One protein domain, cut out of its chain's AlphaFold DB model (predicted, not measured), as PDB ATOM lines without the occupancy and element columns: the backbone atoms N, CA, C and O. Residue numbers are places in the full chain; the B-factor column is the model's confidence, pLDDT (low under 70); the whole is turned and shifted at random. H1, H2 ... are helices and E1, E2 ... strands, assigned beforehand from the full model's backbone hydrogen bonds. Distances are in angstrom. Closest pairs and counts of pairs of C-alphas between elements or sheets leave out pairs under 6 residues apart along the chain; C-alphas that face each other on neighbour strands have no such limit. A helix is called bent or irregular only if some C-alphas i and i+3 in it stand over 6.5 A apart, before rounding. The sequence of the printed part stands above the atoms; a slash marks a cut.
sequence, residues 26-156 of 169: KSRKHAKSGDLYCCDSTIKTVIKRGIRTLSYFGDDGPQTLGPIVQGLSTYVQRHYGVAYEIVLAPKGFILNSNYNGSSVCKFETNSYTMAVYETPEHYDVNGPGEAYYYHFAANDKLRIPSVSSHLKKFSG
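What this domain is: This is residues 26 to 156 of the 169 residues of the protein "Ground-like domain-containing protein" of Caenorhabditis elegans (UniProt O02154). A small, twisted sheet of three strands, E1, E3 and E2, is covered on one face by two helices, H2 over E3 and E2 and H3 over E1, and a third helix, H4, packs on H3 away from the sheet. The short H1 and the final H5 lie farthest out, and residues 37 to 38 pair with the edge strand E2. The printed part has 131 residues with five named helices and three named strands, in the order H1 H2 H3 E1 E2 E3 H4 H5; the sheet is antiparallel, in the order E1, E3, E2. The class is mixed, helices and strands, and the whole is compact, with a radius of gyration of the C-alphas of 14.4 A and spans of 37 by 36 by 26 A.

Where its parts are: Find C-alpha 26 at (-60.268, -25.039, -13.940), where H1, residues 26 to 29, begins. Next come H2, residues 41 to 53, 18.4 A long, and H3, residues 65 to 80, 22.6 A long. Look for E1 at residues 84 to 89, 16.7 A, E2 at 104 to 109, 15.4 A, and E3 at 112 to 118, 19.8 A. H4, residues 129 to 138, is followed by H5, residues 147 to 156, which ends at C-alpha 156, (-57.206, -23.304, -50.224). H5 is neither bent nor irregular, but only just: C-alphas 153 and 156 are 6.2 A apart.

How they stand to each other: Start at the inner strand E3: it is antiparallel to E1, with N 87 and O 115 2.8 A apart, within hydrogen-bond range. On its other side E2 forms a hairpin with it, with N 107 and O 114 at 2.8 A. H2 and H3 make two layers with the sheet, helices on one face of it, at heights of 9.9 A and 8.0 A. They touch at a steep tilt of 55 degrees, opposite ways, the closest C-alphas being those of Gly 50 and Leu 72, 6.3 A. With its residues 66 to 70 alone, H3 touches H4 at a shallow tilt of 32 degrees, closest at the C-alphas of Gly 66 and Ala 137, 4.2 A. H3 and H5 are close but not clearly touching. Each O i to N i+4 pair is within range in H2 and H3; 5 of 6 are in H4 and in H5; H1 is too short for one.

The domain as a whole: The two C-alphas farthest apart, those of Gly 127 and Gly 156, are 42.5 A apart. The printed part has no cut. Look for long links from H1 to H2, H2 to H3 and E1 to E2. The mean pLDDT of the printed part is 88.3, and residues 154 to 156 are under 70.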
ATOM      1  N   LYS A  26     -59.804 -23.698 -13.551       92.96
ATOM      2  CA  LYS A  26     -60.268 -25.039 -13.940       92.96
ATOM      3  C   LYS A  26     -60.460 -25.171 -15.455       92.96
ATOM      4  O   LYS A  26     -60.068 -26.184 -16.025       92.96
ATOM      5  N   SER A  27     -61.039 -24.158 -16.096       93.44
ATOM      6  CA  SER A  27     -61.250 -24.137 -17.548       93.44
ATOM      7  C   SER A  27     -59.930 -24.069 -18.317       93.44
ATOM      8  O   SER A  27     -59.784 -24.749 -19.323       93.44
ATOM      9  N   ARG A  28     -58.948 -23.300 -17.828       93.41
ATOM     10  CA  ARG A  28     -57.625 -23.162 -18.469       93.41
ATOM     11  C   ARG A  28     -56.812 -24.448 -18.408       93.41
ATOM     12  O   ARG A  28     -56.218 -24.847 -19.404       93.41
ATOM     13  N   LYS A  29     -56.815 -25.116 -17.253       92.30
ATOM     14  CA  LYS A  29     -56.098 -26.384 -17.058       92.30
ATOM     15  C   LYS A  29     -56.624 -27.510 -17.935       92.30
ATOM     16  O   LYS A  29     -55.857 -28.403 -18.267       92.30
ATOM     17  N   HIS A  30     -57.907 -27.465 -18.292       94.30
ATOM     18  CA  HIS A  30     -58.593 -28.489 -19.078       94.30
ATOM     19  C   HIS A  30     -59.280 -27.881 -20.307       94.30
ATOM     20  O   HIS A  30     -60.463 -28.128 -20.556       94.30
ATOM     21  N   ALA A  31     -58.547 -27.061 -21.058       94.37
ATOM     22  CA  ALA A  31     -59.085 -26.378 -22.225       94.37
ATOM     23  C   ALA A  31     -59.380 -27.383 -23.346       94.37
ATOM     24  O   ALA A  31     -58.493 -28.106 -23.813       94.37
ATOM     25  N   LYS A  32     -60.626 -27.406 -23.814       94.91
ATOM     26  CA  LYS A  32     -61.102 -28.288 -24.881       94.91
ATOM     27  C   LYS A  32     -60.571 -27.844 -26.244       94.91
ATOM     28  O   LYS A  32     -60.026 -26.750 -26.409       94.91
ATOM     29  N   SER A  33     -60.751 -28.693 -27.255       93.62
ATOM     30  CA  SER A  33     -60.567 -28.266 -28.645       93.62
ATOM     31  C   SER A  33     -61.571 -27.156 -28.977       93.62
ATOM     32  O   SER A  33     -62.764 -27.349 -28.766       93.62
ATOM     33  N   GLY A  34     -61.087 -26.018 -29.481       91.41
ATOM     34  CA  GLY A  34     -61.893 -24.821 -29.762       91.41
ATOM     35  C   GLY A  34     -61.898 -23.772 -28.644       91.41
ATOM     36  O   GLY A  34     -62.197 -22.616 -28.918       91.41
ATOM     37  N   ASP A  35     -61.499 -24.125 -27.416       93.42
ATOM     38  CA  ASP A  35     -61.322 -23.127 -26.358       93.42
ATOM     39  C   ASP A  35     -60.096 -22.264 -26.684       93.42
ATOM     40  O   ASP A  35     -58.969 -22.775 -26.728       93.42
ATOM     41  N   LEU A  36     -60.324 -20.967 -26.892       94.63
ATOM     42  CA  LEU A  36     -59.304 -19.948 -27.123       94.63
ATOM     43  C   LEU A  36     -59.402 -18.883 -26.031       94.63
ATOM     44  O   LEU A  36     -60.497 -18.482 -25.647       94.63
ATOM     45  N   TYR A  37     -58.263 -18.443 -25.511       94.98
ATOM     46  CA  TYR A  37     -58.199 -17.457 -24.435       94.98
ATOM     47  C   TYR A  37     -56.796 -16.876 -24.311       94.98
ATOM     48  O   TYR A  37     -55.813 -17.525 -24.666       94.98
ATOM     49  N   CYS A  38     -56.690 -15.681 -23.743       96.13
ATOM     50  CA  CYS A  38     -55.417 -15.061 -23.404       96.13
ATOM     51  C   CYS A  38     -55.547 -14.399 -22.036       96.13
ATOM     52  O   CYS A  38     -56.263 -13.413 -21.905       96.13
ATOM     53  N   CYS A  39     -54.856 -14.929 -21.025       95.12
ATOM     54  CA  CYS A  39     -54.783 -14.280 -19.713       95.12
ATOM     55  C   CYS A  39     -53.727 -13.167 -19.672       95.12
ATOM     56  O   CYS A  39     -53.868 -12.238 -18.884       95.12
ATOM     57  N   ASP A  40     -52.725 -13.236 -20.554       93.86
ATOM     58  CA  ASP A  40     -51.809 -12.136 -20.860       93.86
ATOM     59  C   ASP A  40     -51.716 -11.947 -22.385       93.86
ATOM     60  O   ASP A  40     -50.975 -12.638 -23.088       93.86
ATOM     61  N   SER A  41     -52.471 -10.987 -22.925       93.29
ATOM     62  CA  SER A  41     -52.479 -10.682 -24.365       93.29
ATOM     63  C   SER A  41     -51.117 -10.200 -24.897       93.29
ATOM     64  O   SER A  41     -50.868 -10.265 -26.110       93.29
ATOM     65  N   THR A  42     -50.189  -9.804 -24.019       94.67
ATOM     66  CA  THR A  42     -48.804  -9.476 -24.382       94.67
ATOM     67  C   THR A  42     -48.094 -10.694 -24.963       94.67
ATOM     68  O   THR A  42     -47.430 -10.560 -25.991       94.67
ATOM     69  N   ILE A  43     -48.334 -11.900 -24.431       96.03
ATOM     70  CA  ILE A  43     -47.760 -13.154 -24.953       96.03
ATOM     71  C   ILE A  43     -48.132 -13.332 -26.429       96.03
ATOM     72  O   ILE A  43     -47.269 -13.546 -27.283       96.03
ATOM     73  N   LYS A  44     -49.422 -13.187 -26.761       95.40
ATOM     74  CA  LYS A  44     -49.930 -13.290 -28.141       95.40
ATOM     75  C   LYS A  44     -49.265 -12.255 -29.048       95.40
ATOM     76  O   LYS A  44     -48.896 -12.571 -30.179       95.40
ATOM     77  N   THR A  45     -49.076 -11.034 -28.552       95.16
ATOM     78  CA  THR A  45     -48.412  -9.949 -29.289       95.16
ATOM     79  C   THR A  45     -46.938 -10.252 -29.554       95.16
ATOM     80  O   THR A  45     -46.480 -10.112 -30.690       95.16
ATOM     81  N   VAL A  46     -46.205 -10.710 -28.536       96.44
ATOM     82  CA  VAL A  46     -44.788 -11.091 -28.615       96.44
ATOM     83  C   VAL A  46     -44.599 -12.231 -29.608       96.44
ATOM     84  O   VAL A  46     -43.779 -12.121 -30.516       96.44
ATOM     85  N   ILE A  47     -45.420 -13.278 -29.528       96.48
ATOM     86  CA  ILE A  47     -45.346 -14.412 -30.452       96.48
ATOM     87  C   ILE A  47     -45.668 -13.988 -31.887       96.48
ATOM     88  O   ILE A  47     -44.900 -14.285 -32.802       96.48
ATOM     89  N   LYS A  48     -46.758 -13.239 -32.113       95.27
ATOM     90  CA  LYS A  48     -47.102 -12.736 -33.457       95.27
ATOM     91  C   LYS A  48     -46.041 -11.787 -34.014       95.27
ATOM     92  O   LYS A  48     -45.898 -11.670 -35.232       95.27
ATOM     93  N   ARG A  49     -45.301 -11.079 -33.157       95.27
ATOM     94  CA  ARG A  49     -44.126 -10.305 -33.569       95.27
ATOM     95  C   ARG A  49     -42.981 -11.232 -33.971       95.27
ATOM     96  O   ARG A  49     -42.498 -11.079 -35.084       95.27
ATOM     97  N   GLY A  50     -42.629 -12.222 -33.151       94.49
ATOM     98  CA  GLY A  50     -41.598 -13.219 -33.463       94.49
ATOM     99  C   GLY A  50     -41.848 -13.937 -34.792       94.49
ATOM    100  O   GLY A  50     -40.961 -13.977 -35.638       94.49
ATOM    101  N   ILE A  51     -43.084 -14.394 -35.031       94.62
ATOM    102  CA  ILE A  51     -43.503 -15.010 -36.302       94.62
ATOM    103  C   ILE A  51     -43.194 -14.107 -37.502       94.62
ATOM    104  O   ILE A  51     -42.643 -14.578 -38.496       94.62
ATOM    105  N   ARG A  52     -43.557 -12.821 -37.417       92.20
ATOM    106  CA  ARG A  52     -43.359 -11.849 -38.503       92.20
ATOM    107  C   ARG A  52     -41.888 -11.500 -38.691       92.20
ATOM    108  O   ARG A  52     -41.406 -11.504 -39.813       92.20
ATOM    109  N   THR A  53     -41.181 -11.210 -37.603       90.09
ATOM    110  CA  THR A  53     -39.771 -10.801 -37.630       90.09
ATOM    111  C   THR A  53     -38.858 -11.900 -38.166       90.09
ATOM    112  O   THR A  53     -37.854 -11.595 -38.799       90.09
ATOM    113  N   LEU A  54     -39.194 -13.164 -37.911       88.49
ATOM    114  CA  LEU A  54     -38.351 -14.316 -38.243       88.49
ATOM    115  C   LEU A  54     -38.865 -15.081 -39.470       88.49
ATOM    116  O   LEU A  54     -38.326 -16.132 -39.801       88.49
ATOM    117  N   SER A  55     -39.913 -14.567 -40.128       89.42
ATOM    118  CA  SER A  55     -40.528 -15.139 -41.332       89.42
ATOM    119  C   SER A  55     -40.836 -16.638 -41.224       89.42
ATOM    120  O   SER A  55     -40.757 -17.368 -42.208       89.42
ATOM    121  N   TYR A  56     -41.214 -17.124 -40.034       89.15
ATOM    122  CA  TYR A  56     -41.275 -18.567 -39.761       89.15
ATOM    123  C   TYR A  56     -42.272 -19.350 -40.619       89.15
ATOM    124  O   TYR A  56     -42.069 -20.535 -40.855       89.15
ATOM    125  N   PHE A  57     -43.334 -18.696 -41.086       85.97
ATOM    126  CA  PHE A  57     -44.333 -19.294 -41.979       85.97
ATOM    127  C   PHE A  57     -44.284 -18.711 -43.402       85.97
ATOM    128  O   PHE A  57     -45.239 -18.883 -44.154       85.97
ATOM    129  N   GLY A  58     -43.215 -17.982 -43.747       84.90
ATOM    130  CA  GLY A  58     -42.953 -17.523 -45.112       84.90
ATOM    131  C   GLY A  58     -42.291 -18.607 -45.965       84.90
ATOM    132  O   GLY A  58     -41.951 -19.678 -45.462       84.90
ATOM    133  N   ASP A  59     -42.081 -18.316 -47.250       83.35
ATOM    134  CA  ASP A  59     -41.489 -19.262 -48.209       83.35
ATOM    135  C   ASP A  59     -40.072 -19.713 -47.806       83.35
ATOM    136  O   ASP A  59     -39.732 -20.889 -47.950       83.35
ATOM    137  N   ASP A  60     -39.298 -18.807 -47.200       84.05
ATOM    138  CA  ASP A  60     -37.939 -19.056 -46.697       84.05
ATOM    139  C   ASP A  60     -37.909 -19.568 -45.241       84.05
ATOM    140  O   ASP A  60     -36.846 -19.695 -44.628       84.05
ATOM    141  N   GLY A  61     -39.078 -19.836 -44.649       85.05
ATOM    142  CA  GLY A  61     -39.202 -20.313 -43.276       85.05
ATOM    143  C   GLY A  61     -38.730 -21.765 -43.089       85.05
ATOM    144  O   GLY A  61     -38.547 -22.516 -44.057       85.05
ATOM    145  N   PRO A  62     -38.559 -22.217 -41.830       85.77
ATOM    146  CA  PRO A  62     -38.242 -23.609 -41.553       85.77
ATOM    147  C   PRO A  62     -39.301 -24.555 -42.124       85.77
ATOM    148  O   PRO A  62     -40.505 -24.343 -41.984       85.77
ATOM    149  N   GLN A  63     -38.850 -25.649 -42.735       82.81
ATOM    150  CA  GLN A  63     -39.761 -26.609 -43.364       82.81
ATOM    151  C   GLN A  63     -40.464 -27.528 -42.355       82.81
ATOM    152  O   GLN A  63     -41.449 -28.168 -42.716       82.81
ATOM    153  N   THR A  64     -40.005 -27.587 -41.103       85.24
ATOM    154  CA  THR A  64     -40.581 -28.405 -40.022       85.24
ATOM    155  C   THR A  64     -40.985 -27.526 -38.833       85.24
ATOM    156  O   THR A  64     -40.462 -26.428 -38.646       85.24
ATOM    157  N   LEU A  65     -41.935 -27.993 -38.013       87.63
ATOM    158  CA  LEU A  65     -42.448 -27.209 -36.878       87.63
ATOM    159  C   LEU A  65     -41.448 -27.086 -35.723       87.63
ATOM    160  O   LEU A  65     -41.512 -26.107 -34.986       87.63
ATOM    161  N   GLY A  66     -40.530 -28.043 -35.563       88.97
ATOM    162  CA  GLY A  66     -39.557 -28.056 -34.465       88.97
ATOM    163  C   GLY A  66     -38.756 -26.750 -34.367       88.97
ATOM    164  O   GLY A  66     -38.855 -26.065 -33.348       88.97
ATOM    165  N   PRO A  67     -38.029 -26.342 -35.424       88.96
ATOM    166  CA  PRO A  67     -37.280 -25.087 -35.426       88.96
ATOM    167  C   PRO A  67     -38.151 -23.840 -35.212       88.96
ATOM    168  O   PRO A  67     -37.689 -22.881 -34.597       88.96
ATOM    169  N   ILE A  68     -39.409 -23.849 -35.671       91.53
ATOM    170  CA  ILE A  68     -40.355 -22.744 -35.440       91.53
ATOM    171  C   ILE A  68     -40.702 -22.648 -33.954       91.53
ATOM    172  O   ILE A  68     -40.590 -21.574 -33.366       91.53
ATOM    173  N   VAL A  69     -41.094 -23.764 -33.334       92.54
ATOM    174  CA  VAL A  69     -41.447 -23.820 -31.908       92.54
ATOM    175  C   VAL A  69     -40.255 -23.400 -31.048       92.54
ATOM    176  O   VAL A  69     -40.408 -22.516 -30.212       92.54
ATOM    177  N   GLN A  70     -39.058 -23.937 -31.304       91.41
ATOM    178  CA  GLN A  70     -37.839 -23.546 -30.582       91.41
ATOM    179  C   GLN A  70     -37.512 -22.059 -30.748       91.41
ATOM    180  O   GLN A  70     -37.127 -21.378 -29.794       91.41
ATOM    181  N   GLY A  71     -37.644 -21.554 -31.972       92.65
ATOM    182  CA  GLY A  71     -37.389 -20.161 -32.291       92.65
ATOM    183  C   GLY A  71     -38.322 -19.212 -31.542       92.65
ATOM    184  O   GLY A  71     -37.874 -18.250 -30.916       92.65
ATOM    185  N   LEU A  72     -39.617 -19.530 -31.531       95.07
ATOM    186  CA  LEU A  72     -40.621 -18.785 -30.776       95.07
ATOM    187  C   LEU A  72     -40.432 -18.914 -29.263       95.07
ATOM    188  O   LEU A  72     -40.593 -17.910 -28.571       95.07
ATOM    189  N   SER A  73     -40.039 -20.093 -28.767       93.70
ATOM    190  CA  SER A  73     -39.727 -20.319 -27.350       93.70
ATOM    191  C   SER A  73     -38.596 -19.396 -26.912       93.70
ATOM    192  O   SER A  73     -38.767 -18.575 -26.019       93.70
ATOM    193  N   THR A  74     -37.486 -19.399 -27.655       91.78
ATOM    194  CA  THR A  74     -36.358 -18.482 -27.431       91.78
ATOM    195  C   THR A  74     -36.801 -17.015 -27.448       91.78
ATOM    196  O   THR A  74     -36.358 -16.216 -26.624       91.78
ATOM    197  N   TYR A  75     -37.671 -16.640 -28.391       94.14
ATOM    198  CA  TYR A  75     -38.135 -15.262 -28.546       94.14
ATOM    199  C   TYR A  75     -38.947 -14.784 -27.333       94.14
ATOM    200  O   TYR A  75     -38.677 -13.707 -26.802       94.14
ATOM    201  N   VAL A  76     -39.913 -15.586 -26.871       95.47
ATOM    202  CA  VAL A  76     -40.750 -15.239 -25.711       95.47
ATOM    203  C   VAL A  76     -39.965 -15.337 -24.400       95.47
ATOM    204  O   VAL A  76     -40.077 -14.447 -23.560       95.47
ATOM    205  N   GLN A  77     -39.081 -16.329 -24.263       94.34
ATOM    206  CA  GLN A  77     -38.206 -16.479 -23.097       94.34
ATOM    207  C   GLN A  77     -37.295 -15.268 -22.909       94.34
ATOM    208  O   GLN A  77     -37.178 -14.744 -21.808       94.34
ATOM    209  N   ARG A  78     -36.690 -14.762 -23.991       92.60
ATOM    210  CA  ARG A  78     -35.864 -13.544 -23.938       92.60
ATOM    211  C   ARG A  78     -36.667 -12.294 -23.601       92.60
ATOM    212  O   ARG A  78     -36.119 -11.380 -22.998       92.60
ATOM    213  N   HIS A  79     -37.935 -12.238 -24.005       94.69
ATOM    214  CA  HIS A  79     -38.796 -11.101 -23.696       94.69
ATOM    215  C   HIS A  79     -39.111 -11.012 -22.198       94.69
ATOM    216  O   HIS A  79     -39.035  -9.928 -21.629       94.69
ATOM    217  N   TYR A  80     -39.445 -12.142 -21.568       94.13
ATOM    218  CA  TYR A  80     -39.872 -12.182 -20.166       94.13
ATOM    219  C   TYR A  80     -38.757 -12.547 -19.173       94.13
ATOM    220  O   TYR A  80     -38.932 -12.365 -17.973       94.13
ATOM    221  N   GLY A  81     -37.621 -13.068 -19.643       92.27
ATOM    222  CA  GLY A  81     -36.512 -13.515 -18.794       92.27
ATOM    223  C   GLY A  81     -36.778 -14.818 -18.029       92.27
ATOM    224  O   GLY A  81     -36.034 -15.134 -17.105       92.27
ATOM    225  N   VAL A  82     -37.820 -15.567 -18.396       92.13
ATOM    226  CA  VAL A  82     -38.217 -16.841 -17.771       92.13
ATOM    227  C   VAL A  82     -38.571 -17.873 -18.836       92.13
ATOM    228  O   VAL A  82     -38.746 -17.532 -20.007       92.13
ATOM    229  N   ALA A  83     -38.658 -19.138 -18.440       92.41
ATOM    230  CA  ALA A  83     -38.950 -20.245 -19.336       92.41
ATOM    231  C   ALA A  83     -40.434 -20.304 -19.744       92.41
ATOM    232  O   ALA A  83     -41.333 -19.987 -18.965       92.41
ATOM    233  N   TYR A  84     -40.683 -20.706 -20.990       94.08
ATOM    234  CA  TYR A  84     -42.018 -20.840 -21.568       94.08
ATOM    235  C   TYR A  84     -42.130 -22.159 -22.328       94.08
ATOM    236  O   TYR A  84     -41.188 -22.600 -22.977       94.08
ATOM    237  N   GLU A  85     -43.315 -22.753 -22.297       91.93
ATOM    238  CA  GLU A  85     -43.695 -23.905 -23.102       91.93
ATOM    239  C   GLU A  85     -44.618 -23.466 -24.238       91.93
ATOM    240  O   GLU A  85     -45.552 -22.681 -24.046       91.93
ATOM    241  N   ILE A  86     -44.364 -23.998 -25.435       94.40
ATOM    242  CA  ILE A  86     -45.169 -23.750 -26.631       94.40
ATOM    243  C   ILE A  86     -45.666 -25.080 -27.192       94.40
ATOM    244  O   ILE A  86     -44.885 -25.953 -27.566       94.40
ATOM    245  N   VAL A  87     -46.983 -25.197 -27.325       94.11
ATOM    246  CA  VAL A  87     -47.652 -26.284 -28.041       94.11
ATOM    247  C   VAL A  87     -48.240 -25.712 -29.319       94.11
ATOM    248  O   VAL A  87     -49.013 -24.760 -29.271       94.11
ATOM    249  N   LEU A  88     -47.900 -26.301 -30.462       92.79
ATOM    250  CA  LEU A  88     -48.371 -25.870 -31.774       92.79
ATOM    251  C   LEU A  88     -48.980 -27.054 -32.517       92.79
ATOM    252  O   LEU A  88     -48.338 -28.094 -32.653       92.79
ATOM    253  N   ALA A  89     -50.202 -26.895 -33.022       90.05
ATOM    254  CA  ALA A  89     -50.876 -27.939 -33.778       90.05
ATOM    255  C   ALA A  89     -51.694 -27.368 -34.947       90.05
ATOM    256  O   ALA A  89     -52.256 -26.281 -34.840       90.05
ATOM    257  N   PRO A  90     -51.794 -28.100 -36.068       85.40
ATOM    258  CA  PRO A  90     -52.541 -27.670 -37.256       85.40
ATOM    259  C   PRO A  90     -54.060 -27.564 -37.053       85.40
ATOM    260  O   PRO A  90     -54.773 -26.994 -37.870       85.40
ATOM    261  N   LYS A  91     -54.574 -28.177 -35.989       85.77
ATOM    262  CA  LYS A  91     -55.984 -28.167 -35.603       85.77
ATOM    263  C   LYS A  91     -56.083 -27.838 -34.121       85.77
ATOM    264  O   LYS A  91     -55.097 -27.963 -33.390       85.77
ATOM    265  N   GLY A  92     -57.298 -27.528 -33.677       90.58
ATOM    266  CA  GLY A  92     -57.608 -27.449 -32.257       90.58
ATOM    267  C   GLY A  92     -57.170 -28.714 -31.512       90.58
ATOM    268  O   GLY A  92     -57.284 -29.833 -32.015       90.58
ATOM    269  N   PHE A  93     -56.651 -28.519 -30.304       94.95
ATOM    270  CA  PHE A  93     -56.205 -29.587 -29.416       94.95
ATOM    271  C   PHE A  93     -56.763 -29.389 -28.009       94.95
ATOM    272  O   PHE A  93     -57.183 -28.289 -27.637       94.95
ATOM    273  N   ILE A  94     -56.761 -30.466 -27.227       95.83
ATOM    274  CA  ILE A  94     -57.060 -30.425 -25.796       95.83
ATOM    275  C   ILE A  94     -55.761 -30.106 -25.061       95.83
ATOM    276  O   ILE A  94     -54.752 -30.769 -25.289       95.83
ATOM    277  N   LEU A  95     -55.789 -29.108 -24.182       93.95
ATOM    278  CA  LEU A  95     -54.678 -28.808 -23.288       93.95
ATOM    279  C   LEU A  95     -55.041 -29.301 -21.889       93.95
ATOM    280  O   LEU A  95     -56.031 -28.850 -21.314       93.95
ATOM    281  N   ASN A  96     -54.238 -30.226 -21.364       93.15
ATOM    282  CA  ASN A  96     -54.317 -30.676 -19.981       93.15
ATOM    283  C   ASN A  96     -53.018 -30.291 -19.267       93.15
ATOM    284  O   ASN A  96     -52.023 -31.000 -19.388       93.15
ATOM    285  N   SER A  97     -53.012 -29.140 -18.596       88.97
ATOM    286  CA  SER A  97     -51.813 -28.567 -17.973       88.97
ATOM    287  C   SER A  97     -51.970 -28.445 -16.460       88.97
ATOM    288  O   SER A  97     -53.061 -28.201 -15.941       88.97
ATOM    289  N   ASN A  98     -50.851 -28.571 -15.745       88.80
ATOM    290  CA  ASN A  98     -50.770 -28.290 -14.313       88.80
ATOM    291  C   ASN A  98     -50.509 -26.807 -14.002       88.80
ATOM    292  O   ASN A  98     -50.545 -26.432 -12.831       88.80
ATOM    293  N   TYR A  99     -50.289 -25.970 -15.021       90.82
ATOM    294  CA  TYR A  99     -50.037 -24.542 -14.856       90.82
ATOM    295  C   TYR A  99     -51.266 -23.805 -14.302       90.82
ATOM    296  O   TYR A  99     -52.369 -23.896 -14.845       90.82
ATOM    297  N   ASN A 100     -51.067 -23.044 -13.222       90.01
ATOM    298  CA  ASN A 100     -52.137 -22.315 -12.529       90.01
ATOM    299  C   ASN A 100     -52.043 -20.783 -12.699       90.01
ATOM    300  O   ASN A 100     -53.016 -20.087 -12.392       90.01
ATOM    301  N   GLY A 101     -50.911 -20.262 -13.190       90.94
ATOM    302  CA  GLY A 101     -50.639 -18.822 -13.301       90.94
ATOM    303  C   GLY A 101     -51.436 -18.112 -14.401       90.94
ATOM    304  O   GLY A 101     -52.260 -18.727 -15.084       90.94
ATOM    305  N   SER A 102     -51.221 -16.804 -14.554       92.34
ATOM    306  CA  SER A 102     -51.885 -15.955 -15.558       92.34
ATOM    307  C   SER A 102     -51.076 -15.762 -16.843       92.34
ATOM    308  O   SER A 102     -51.641 -15.298 -17.829       92.34
ATOM    309  N   SER A 103     -49.802 -16.153 -16.879       95.03
ATOM    310  CA  SER A 103     -48.945 -16.083 -18.069       95.03
ATOM    311  C   SER A 103     -49.270 -17.243 -19.019       95.03
ATOM    312  O   SER A 103     -48.490 -18.177 -19.184       95.03
ATOM    313  N   VAL A 104     -50.479 -17.245 -19.589       95.29
ATOM    314  CA  VAL A 104     -50.952 -18.291 -20.506       95.29
ATOM    315  C   VAL A 104     -51.891 -17.750 -21.573       95.29
ATOM    316  O   VAL A 104     -52.840 -17.016 -21.286       95.29
ATOM    317  N   CYS A 105     -51.675 -18.211 -22.800       96.61
ATOM    318  CA  CYS A 105     -52.509 -17.936 -23.959       96.61
ATOM    319  C   CYS A 105     -52.704 -19.199 -24.792       96.61
ATOM    320  O   CYS A 105     -51.753 -19.933 -25.035       96.61
ATOM    321  N   LYS A 106     -53.920 -19.425 -25.285       96.01
ATOM    322  CA  LYS A 106     -54.246 -20.402 -26.322       96.01
ATOM    323  C   LYS A 106     -54.980 -19.689 -27.448       96.01
ATOM    324  O   LYS A 106     -56.062 -19.147 -27.239       96.01
ATOM    325  N   PHE A 107     -54.377 -19.621 -28.625       95.34
ATOM    326  CA  PHE A 107     -54.842 -18.768 -29.712       95.34
ATOM    327  C   PHE A 107     -54.581 -19.358 -31.088       95.34
ATOM    328  O   PHE A 107     -53.744 -20.242 -31.250       95.34
ATOM    329  N   GLU A 108     -55.288 -18.850 -32.091       93.46
ATOM    330  CA  GLU A 108     -55.062 -19.225 -33.485       93.46
ATOM    331  C   GLU A 108     -54.146 -18.221 -34.196       93.46
ATOM    332  O   GLU A 108     -54.244 -16.999 -34.025       93.46
ATOM    333  N   THR A 109     -53.216 -18.745 -34.996       91.25
ATOM    334  CA  THR A 109     -52.333 -17.958 -35.862       91.25
ATOM    335  C   THR A 109     -51.806 -18.815 -37.012       91.25
ATOM    336  O   THR A 109     -51.471 -19.979 -36.819       91.25
ATOM    337  N   ASN A 110     -51.714 -18.252 -38.221       88.79
ATOM    338  CA  ASN A 110     -51.093 -18.897 -39.390       88.79
ATOM    339  C   ASN A 110     -51.640 -20.306 -39.730       88.79
ATOM    340  O   ASN A 110     -50.893 -21.157 -40.199       88.79
ATOM    341  N   SER A 111     -52.944 -20.548 -39.535       87.28
ATOM    342  CA  SER A 111     -53.599 -21.868 -39.691       87.28
ATOM    343  C   SER A 111     -53.189 -22.929 -38.659       87.28
ATOM    344  O   SER A 111     -53.354 -24.122 -38.897       87.28
ATOM    345  N   TYR A 112     -52.660 -22.502 -37.516       91.01
ATOM    346  CA  TYR A 112     -52.369 -23.359 -36.375       91.01
ATOM    347  C   TYR A 112     -53.102 -22.854 -35.134       91.01
ATOM    348  O   TYR A 112     -53.290 -21.650 -34.948       91.01
ATOM    349  N   THR A 113     -53.453 -23.774 -34.242       93.33
ATOM    350  CA  THR A 113     -53.752 -23.459 -32.847       93.33
ATOM    351  C   THR A 113     -52.449 -23.549 -32.058       93.33
ATOM    352  O   THR A 113     -51.700 -24.519 -32.192       93.33
ATOM    353  N   MET A 114     -52.180 -22.554 -31.219       95.68
ATOM    354  CA  MET A 114     -51.006 -22.484 -30.359       95.68
ATOM    355  C   MET A 114     -51.431 -22.309 -28.902       95.68
ATOM    356  O   MET A 114     -52.342 -21.535 -28.630       95.68
ATOM    357  N   ALA A 115     -50.769 -22.986 -27.969       96.35
ATOM    358  CA  ALA A 115     -50.794 -22.649 -26.549       96.35
ATOM    359  C   ALA A 115     -49.388 -22.254 -26.108       96.35
ATOM    360  O   ALA A 115     -48.424 -22.917 -26.477       96.35
ATOM    361  N   VAL A 116     -49.287 -21.176 -25.341       96.83
ATOM    362  CA  VAL A 116     -48.043 -20.616 -24.821       96.83
ATOM    363  C   VAL A 116     -48.260 -20.318 -23.349       96.83
ATOM    364  O   VAL A 116     -49.212 -19.609 -23.017       96.83
ATOM    365  N   TYR A 117     -47.424 -20.864 -22.475       95.42
ATOM    366  CA  TYR A 117     -47.498 -20.610 -21.038       95.42
ATOM    367  C   TYR A 117     -46.125 -20.639 -20.382       95.42
ATOM    368  O   TYR A 117     -45.228 -21.326 -20.854       95.42
ATOM    369  N   GLU A 118     -45.967 -19.887 -19.301       94.54
ATOM    370  CA  GLU A 118     -44.757 -19.915 -18.476       94.54
ATOM    371  C   GLU A 118     -44.575 -21.298 -17.831       94.54
ATOM    372  O   GLU A 118     -45.548 -21.921 -17.390       94.54
ATOM    373  N   THR A 119     -43.343 -21.802 -17.769       89.51
ATOM    374  CA  THR A 119     -43.082 -23.101 -17.140       89.51
ATOM    375  C   THR A 119     -43.225 -23.001 -15.620       89.51
ATOM    376  O   THR A 119     -42.737 -22.045 -15.022       89.51
ATOM    377  N   PRO A 120     -43.846 -23.988 -14.947       77.53
ATOM    378  CA  PRO A 120     -43.918 -24.002 -13.484       77.53
ATOM    379  C   PRO A 120     -42.549 -24.087 -12.790       77.53
ATOM    380  O   PRO A 120     -42.423 -23.666 -11.646       77.53
ATOM    381  N   GLU A 121     -41.552 -24.658 -13.469       78.03
ATOM    382  CA  GLU A 121     -40.185 -24.800 -12.966       78.03
ATOM    383  C   GLU A 121     -39.307 -23.656 -13.477       78.03
ATOM    384  O   GLU A 121     -39.312 -23.334 -14.669       78.03
ATOM    385  N   HIS A 122     -38.513 -23.076 -12.579       76.04
ATOM    386  CA  HIS A 122     -37.497 -22.099 -12.944       76.04
ATOM    387  C   HIS A 122     -36.220 -22.833 -13.358       76.04
ATOM    388  O   HIS A 122     -35.575 -23.485 -12.538       76.04
ATOM    389  N   TYR A 123     -35.824 -22.695 -14.620       81.52
ATOM    390  CA  TYR A 123     -34.485 -23.060 -15.066       81.52
ATOM    391  C   TYR A 123     -33.831 -21.873 -15.774       81.52
ATOM    392  O   TYR A 123     -34.504 -20.944 -16.226       81.52
ATOM    393  N   ASP A 124     -32.503 -21.886 -15.840       86.04
ATOM    394  CA  ASP A 124     -31.751 -20.841 -16.524       86.04
ATOM    395  C   ASP A 124     -31.942 -20.951 -18.044       86.04
ATOM    396  O   ASP A 124     -31.352 -21.813 -18.698       86.04
ATOM    397  N   VAL A 125     -32.748 -20.047 -18.606       88.11
ATOM    398  CA  VAL A 125     -32.994 -19.920 -20.054       88.11
ATOM    399  C   VAL A 125     -31.768 -19.456 -20.849       88.11
ATOM    400  O   VAL A 125     -31.823 -19.380 -22.073       88.11
ATOM    401  N   ASN A 126     -30.666 -19.116 -20.179       86.25
ATOM    402  CA  ASN A 126     -29.368 -18.850 -20.801       86.25
ATOM    403  C   ASN A 126     -28.355 -19.970 -20.514       86.25
ATOM    404  O   ASN A 126     -27.204 -19.894 -20.950       86.25
ATOM    405  N   GLY A 127     -28.777 -21.008 -19.789       86.06
ATOM    406  CA  GLY A 127     -27.944 -22.130 -19.403       86.06
ATOM    407  C   GLY A 127     -27.709 -23.115 -20.552       86.06
ATOM    408  O   GLY A 127     -28.430 -23.128 -21.555       86.06
ATOM    409  N   PRO A 128     -26.732 -24.026 -20.406       85.73
ATOM    410  CA  PRO A 128     -26.388 -24.999 -21.444       85.73
ATOM    411  C   PRO A 128     -27.520 -25.990 -21.767       85.73
ATOM    412  O   PRO A 128     -27.495 -26.617 -22.824       85.73
ATOM    413  N   GLY A 129     -28.524 -26.127 -20.890       83.19
ATOM    414  CA  GLY A 129     -29.689 -26.990 -21.109       83.19
ATOM    415  C   GLY A 129     -30.521 -26.605 -22.338       83.19
ATOM    416  O   GLY A 129     -31.080 -27.482 -22.991       83.19
ATOM    417  N   GLU A 130     -30.529 -25.328 -22.731       85.36
ATOM    418  CA  GLU A 130     -31.230 -24.860 -23.937       85.36
ATOM    419  C   GLU A 130     -30.691 -25.492 -25.228       85.36
ATOM    420  O   GLU A 130     -31.443 -25.757 -26.171       85.36
ATOM    421  N   ALA A 131     -29.395 -25.821 -25.267       86.69
ATOM    422  CA  ALA A 131     -28.785 -26.460 -26.430       86.69
ATOM    423  C   ALA A 131     -29.392 -27.845 -26.720       86.69
ATOM    424  O   ALA A 131     -29.498 -28.241 -27.884       86.69
ATOM    425  N   TYR A 132     -29.830 -28.569 -25.682       85.50
ATOM    426  CA  TYR A 132     -30.514 -29.853 -25.844       85.50
ATOM    427  C   TYR A 132     -31.846 -29.684 -26.585       85.50
ATOM    428  O   TYR A 132     -32.094 -30.397 -27.561       85.50
ATOM    429  N   TYR A 133     -32.675 -28.723 -26.168       83.70
ATOM    430  CA  TYR A 133     -33.972 -28.465 -26.798       83.70
ATOM    431  C   TYR A 133     -33.808 -27.975 -28.237       83.70
ATOM    432  O   TYR A 133     -34.475 -28.491 -29.137       83.70
ATOM    433  N   TYR A 134     -32.826 -27.103 -28.484       85.94
ATOM    434  CA  TYR A 134     -32.470 -26.678 -29.835       85.94
ATOM    435  C   TYR A 134     -32.108 -27.863 -30.738       85.94
ATOM    436  O   TYR A 134     -32.636 -27.996 -31.844       85.94
ATOM    437  N   HIS A 135     -31.248 -28.766 -30.261       86.73
ATOM    438  CA  HIS A 135     -30.856 -29.945 -31.028       86.73
ATOM    439  C   HIS A 135     -32.030 -30.911 -31.240       86.73
ATOM    440  O   HIS A 135     -32.184 -31.477 -32.323       86.73
ATOM    441  N   PHE A 136     -32.888 -31.099 -30.235       85.08
ATOM    442  CA  PHE A 136     -34.093 -31.913 -30.370       85.08
ATOM    443  C   PHE A 136     -35.020 -31.362 -31.465       85.08
ATOM    444  O   PHE A 136     -35.434 -32.111 -32.352       85.08
ATOM    445  N   ALA A 137     -35.280 -30.054 -31.435       86.44
ATOM    446  CA  ALA A 137     -36.117 -29.352 -32.398       86.44
ATOM    447  C   ALA A 137     -35.545 -29.387 -33.825       86.44
ATOM    448  O   ALA A 137     -36.295 -29.587 -34.780       86.44
ATOM    449  N   ALA A 138     -34.227 -29.234 -33.975       84.97
ATOM    450  CA  ALA A 138     -33.558 -29.215 -35.275       84.97
ATOM    451  C   ALA A 138     -33.604 -30.565 -36.013       84.97
ATOM    452  O   ALA A 138     -33.650 -30.593 -37.239       84.97
ATOM    453  N   ASN A 139     -33.611 -31.684 -35.283       82.30
ATOM    454  CA  ASN A 139     -33.523 -33.021 -35.881       82.30
ATOM    455  C   ASN A 139     -34.867 -33.620 -36.329       82.30
ATOM    456  O   ASN A 139     -34.866 -34.748 -36.813       82.30
ATOM    457  N   ASP A 140     -35.997 -32.931 -36.109       73.28
ATOM    458  CA  ASP A 140     -37.364 -33.411 -36.393       73.28
ATOM    459  C   ASP A 140     -37.550 -34.922 -36.150       73.28
ATOM    460  O   ASP A 140     -37.978 -35.696 -37.010       73.28
ATOM    461  N   LYS A 141     -37.205 -35.375 -34.937       72.24
ATOM    462  CA  LYS A 141     -37.282 -36.803 -34.577       72.24
ATOM    463  C   LYS A 141     -38.704 -37.369 -34.674       72.24
ATOM    464  O   LYS A 141     -38.878 -38.584 -34.709       72.24
ATOM    465  N   LEU A 142     -39.709 -36.495 -34.714       72.80
ATOM    466  CA  LEU A 142     -41.124 -36.835 -34.811       72.80
ATOM    467  C   LEU A 142     -41.607 -37.005 -36.263       72.80
ATOM    468  O   LEU A 142     -42.723 -37.485 -36.456       72.80
ATOM    469  N   ARG A 143     -40.777 -36.673 -37.269       73.24
ATOM    470  CA  ARG A 143     -41.085 -36.792 -38.708       73.24
ATOM    471  C   ARG A 143     -42.397 -36.095 -39.076       73.24
ATOM    472  O   ARG A 143     -43.262 -36.674 -39.743       73.24
ATOM    473  N   ILE A 144     -42.569 -34.870 -38.589       72.16
ATOM    474  CA  ILE A 144     -43.808 -34.111 -38.765       72.16
ATOM    475  C   ILE A 144     -43.912 -33.656 -40.235       72.16
ATOM    476  O   ILE A 144     -42.910 -33.232 -40.811       72.16
ATOM    477  N   PRO A 145     -45.100 -33.716 -40.880       72.98
ATOM    478  CA  PRO A 145     -45.279 -33.206 -42.239       72.98
ATOM    479  C   PRO A 145     -44.798 -31.760 -42.394       72.98
ATOM    480  O   PRO A 145     -44.941 -30.955 -41.470       72.98
ATOM    481  N   SER A 146     -44.272 -31.415 -43.575       77.64
ATOM    482  CA  SER A 146     -43.691 -30.089 -43.778       77.64
ATOM    483  C   SER A 146     -44.720 -28.968 -43.620       77.64
ATOM    484  O   SER A 146     -45.887 -29.086 -44.016       77.64
ATOM    485  N   VAL A 147     -44.255 -27.837 -43.092       77.57
ATOM    486  CA  VAL A 147     -45.046 -26.614 -42.907       77.57
ATOM    487  C   VAL A 147     -45.619 -26.148 -44.241       77.57
ATOM    488  O   VAL A 147     -46.806 -25.852 -44.326       77.57
ATOM    489  N   SER A 148     -44.815 -26.169 -45.306       76.19
ATOM    490  CA  SER A 148     -45.236 -25.795 -46.659       76.19
ATOM    491  C   SER A 148     -46.348 -26.698 -47.210       76.19
ATOM    492  O   SER A 148     -47.308 -26.199 -47.799       76.19
ATOM    493  N   SER A 149     -46.286 -28.017 -46.983       75.75
ATOM    494  CA  SER A 149     -47.355 -28.944 -47.384       75.75
ATOM    495  C   SER A 149     -48.642 -28.692 -46.602       75.75
ATOM    496  O   SER A 149     -49.733 -28.800 -47.165       75.75
ATOM    497  N   HIS A 150     -48.525 -28.377 -45.313       74.58
ATOM    498  CA  HIS A 150     -49.666 -28.037 -44.479       74.58
ATOM    499  C   HIS A 150     -50.304 -26.722 -44.937       74.58
ATOM    500  O   HIS A 150     -51.486 -26.693 -45.273       74.58
ATOM    501  N   LEU A 151     -49.515 -25.653 -45.045       75.79
ATOM    502  CA  LEU A 151     -49.995 -24.344 -45.475       75.79
ATOM    503  C   LEU A 151     -50.651 -24.404 -46.854       75.79
ATOM    504  O   LEU A 151     -51.698 -23.805 -47.014       75.79
ATOM    505  N   LYS A 152     -50.142 -25.191 -47.814       75.73
ATOM    506  CA  LYS A 152     -50.809 -25.395 -49.118       75.73
ATOM    507  C   LYS A 152     -52.177 -26.073 -49.005       75.73
ATOM    508  O   LYS A 152     -53.101 -25.728 -49.734       75.73
ATOM    509  N   LYS A 153     -52.321 -27.042 -48.096       71.83
ATOM    510  CA  LYS A 153     -53.596 -27.738 -47.859       71.83
ATOM    511  C   LYS A 153     -54.656 -26.804 -47.269       71.83
ATOM    512  O   LYS A 153     -55.838 -26.977 -47.550       71.83
ATOM    513  N   PHE A 154     -54.230 -25.834 -46.462       65.50
ATOM    514  CA  PHE A 154     -55.122 -24.903 -45.770       65.50
ATOM    515  C   PHE A 154     -55.207 -23.518 -46.420       65.50
ATOM    516  O   PHE A 154     -56.200 -22.833 -46.214       65.50
ATOM    517  N   SER A 155     -54.276 -23.114 -47.284       59.32
ATOM    518  CA  SER A 155     -54.377 -21.867 -48.055       59.32
ATOM    519  C   SER A 155     -55.579 -21.898 -49.001       59.32
ATOM    520  O   SER A 155     -56.260 -20.890 -49.163       59.32
ATOM    521  N   GLY A 156     -55.946 -23.083 -49.506       48.32
ATOM    522  CA  GLY A 156     -57.206 -23.304 -50.224       48.32
ATOM    523  C   GLY A 156     -58.477 -23.111 -49.377       48.32
ATOM    524  O   GLY A 156     -59.548 -22.927 -49.944       48.32
TER     525      GLY A 156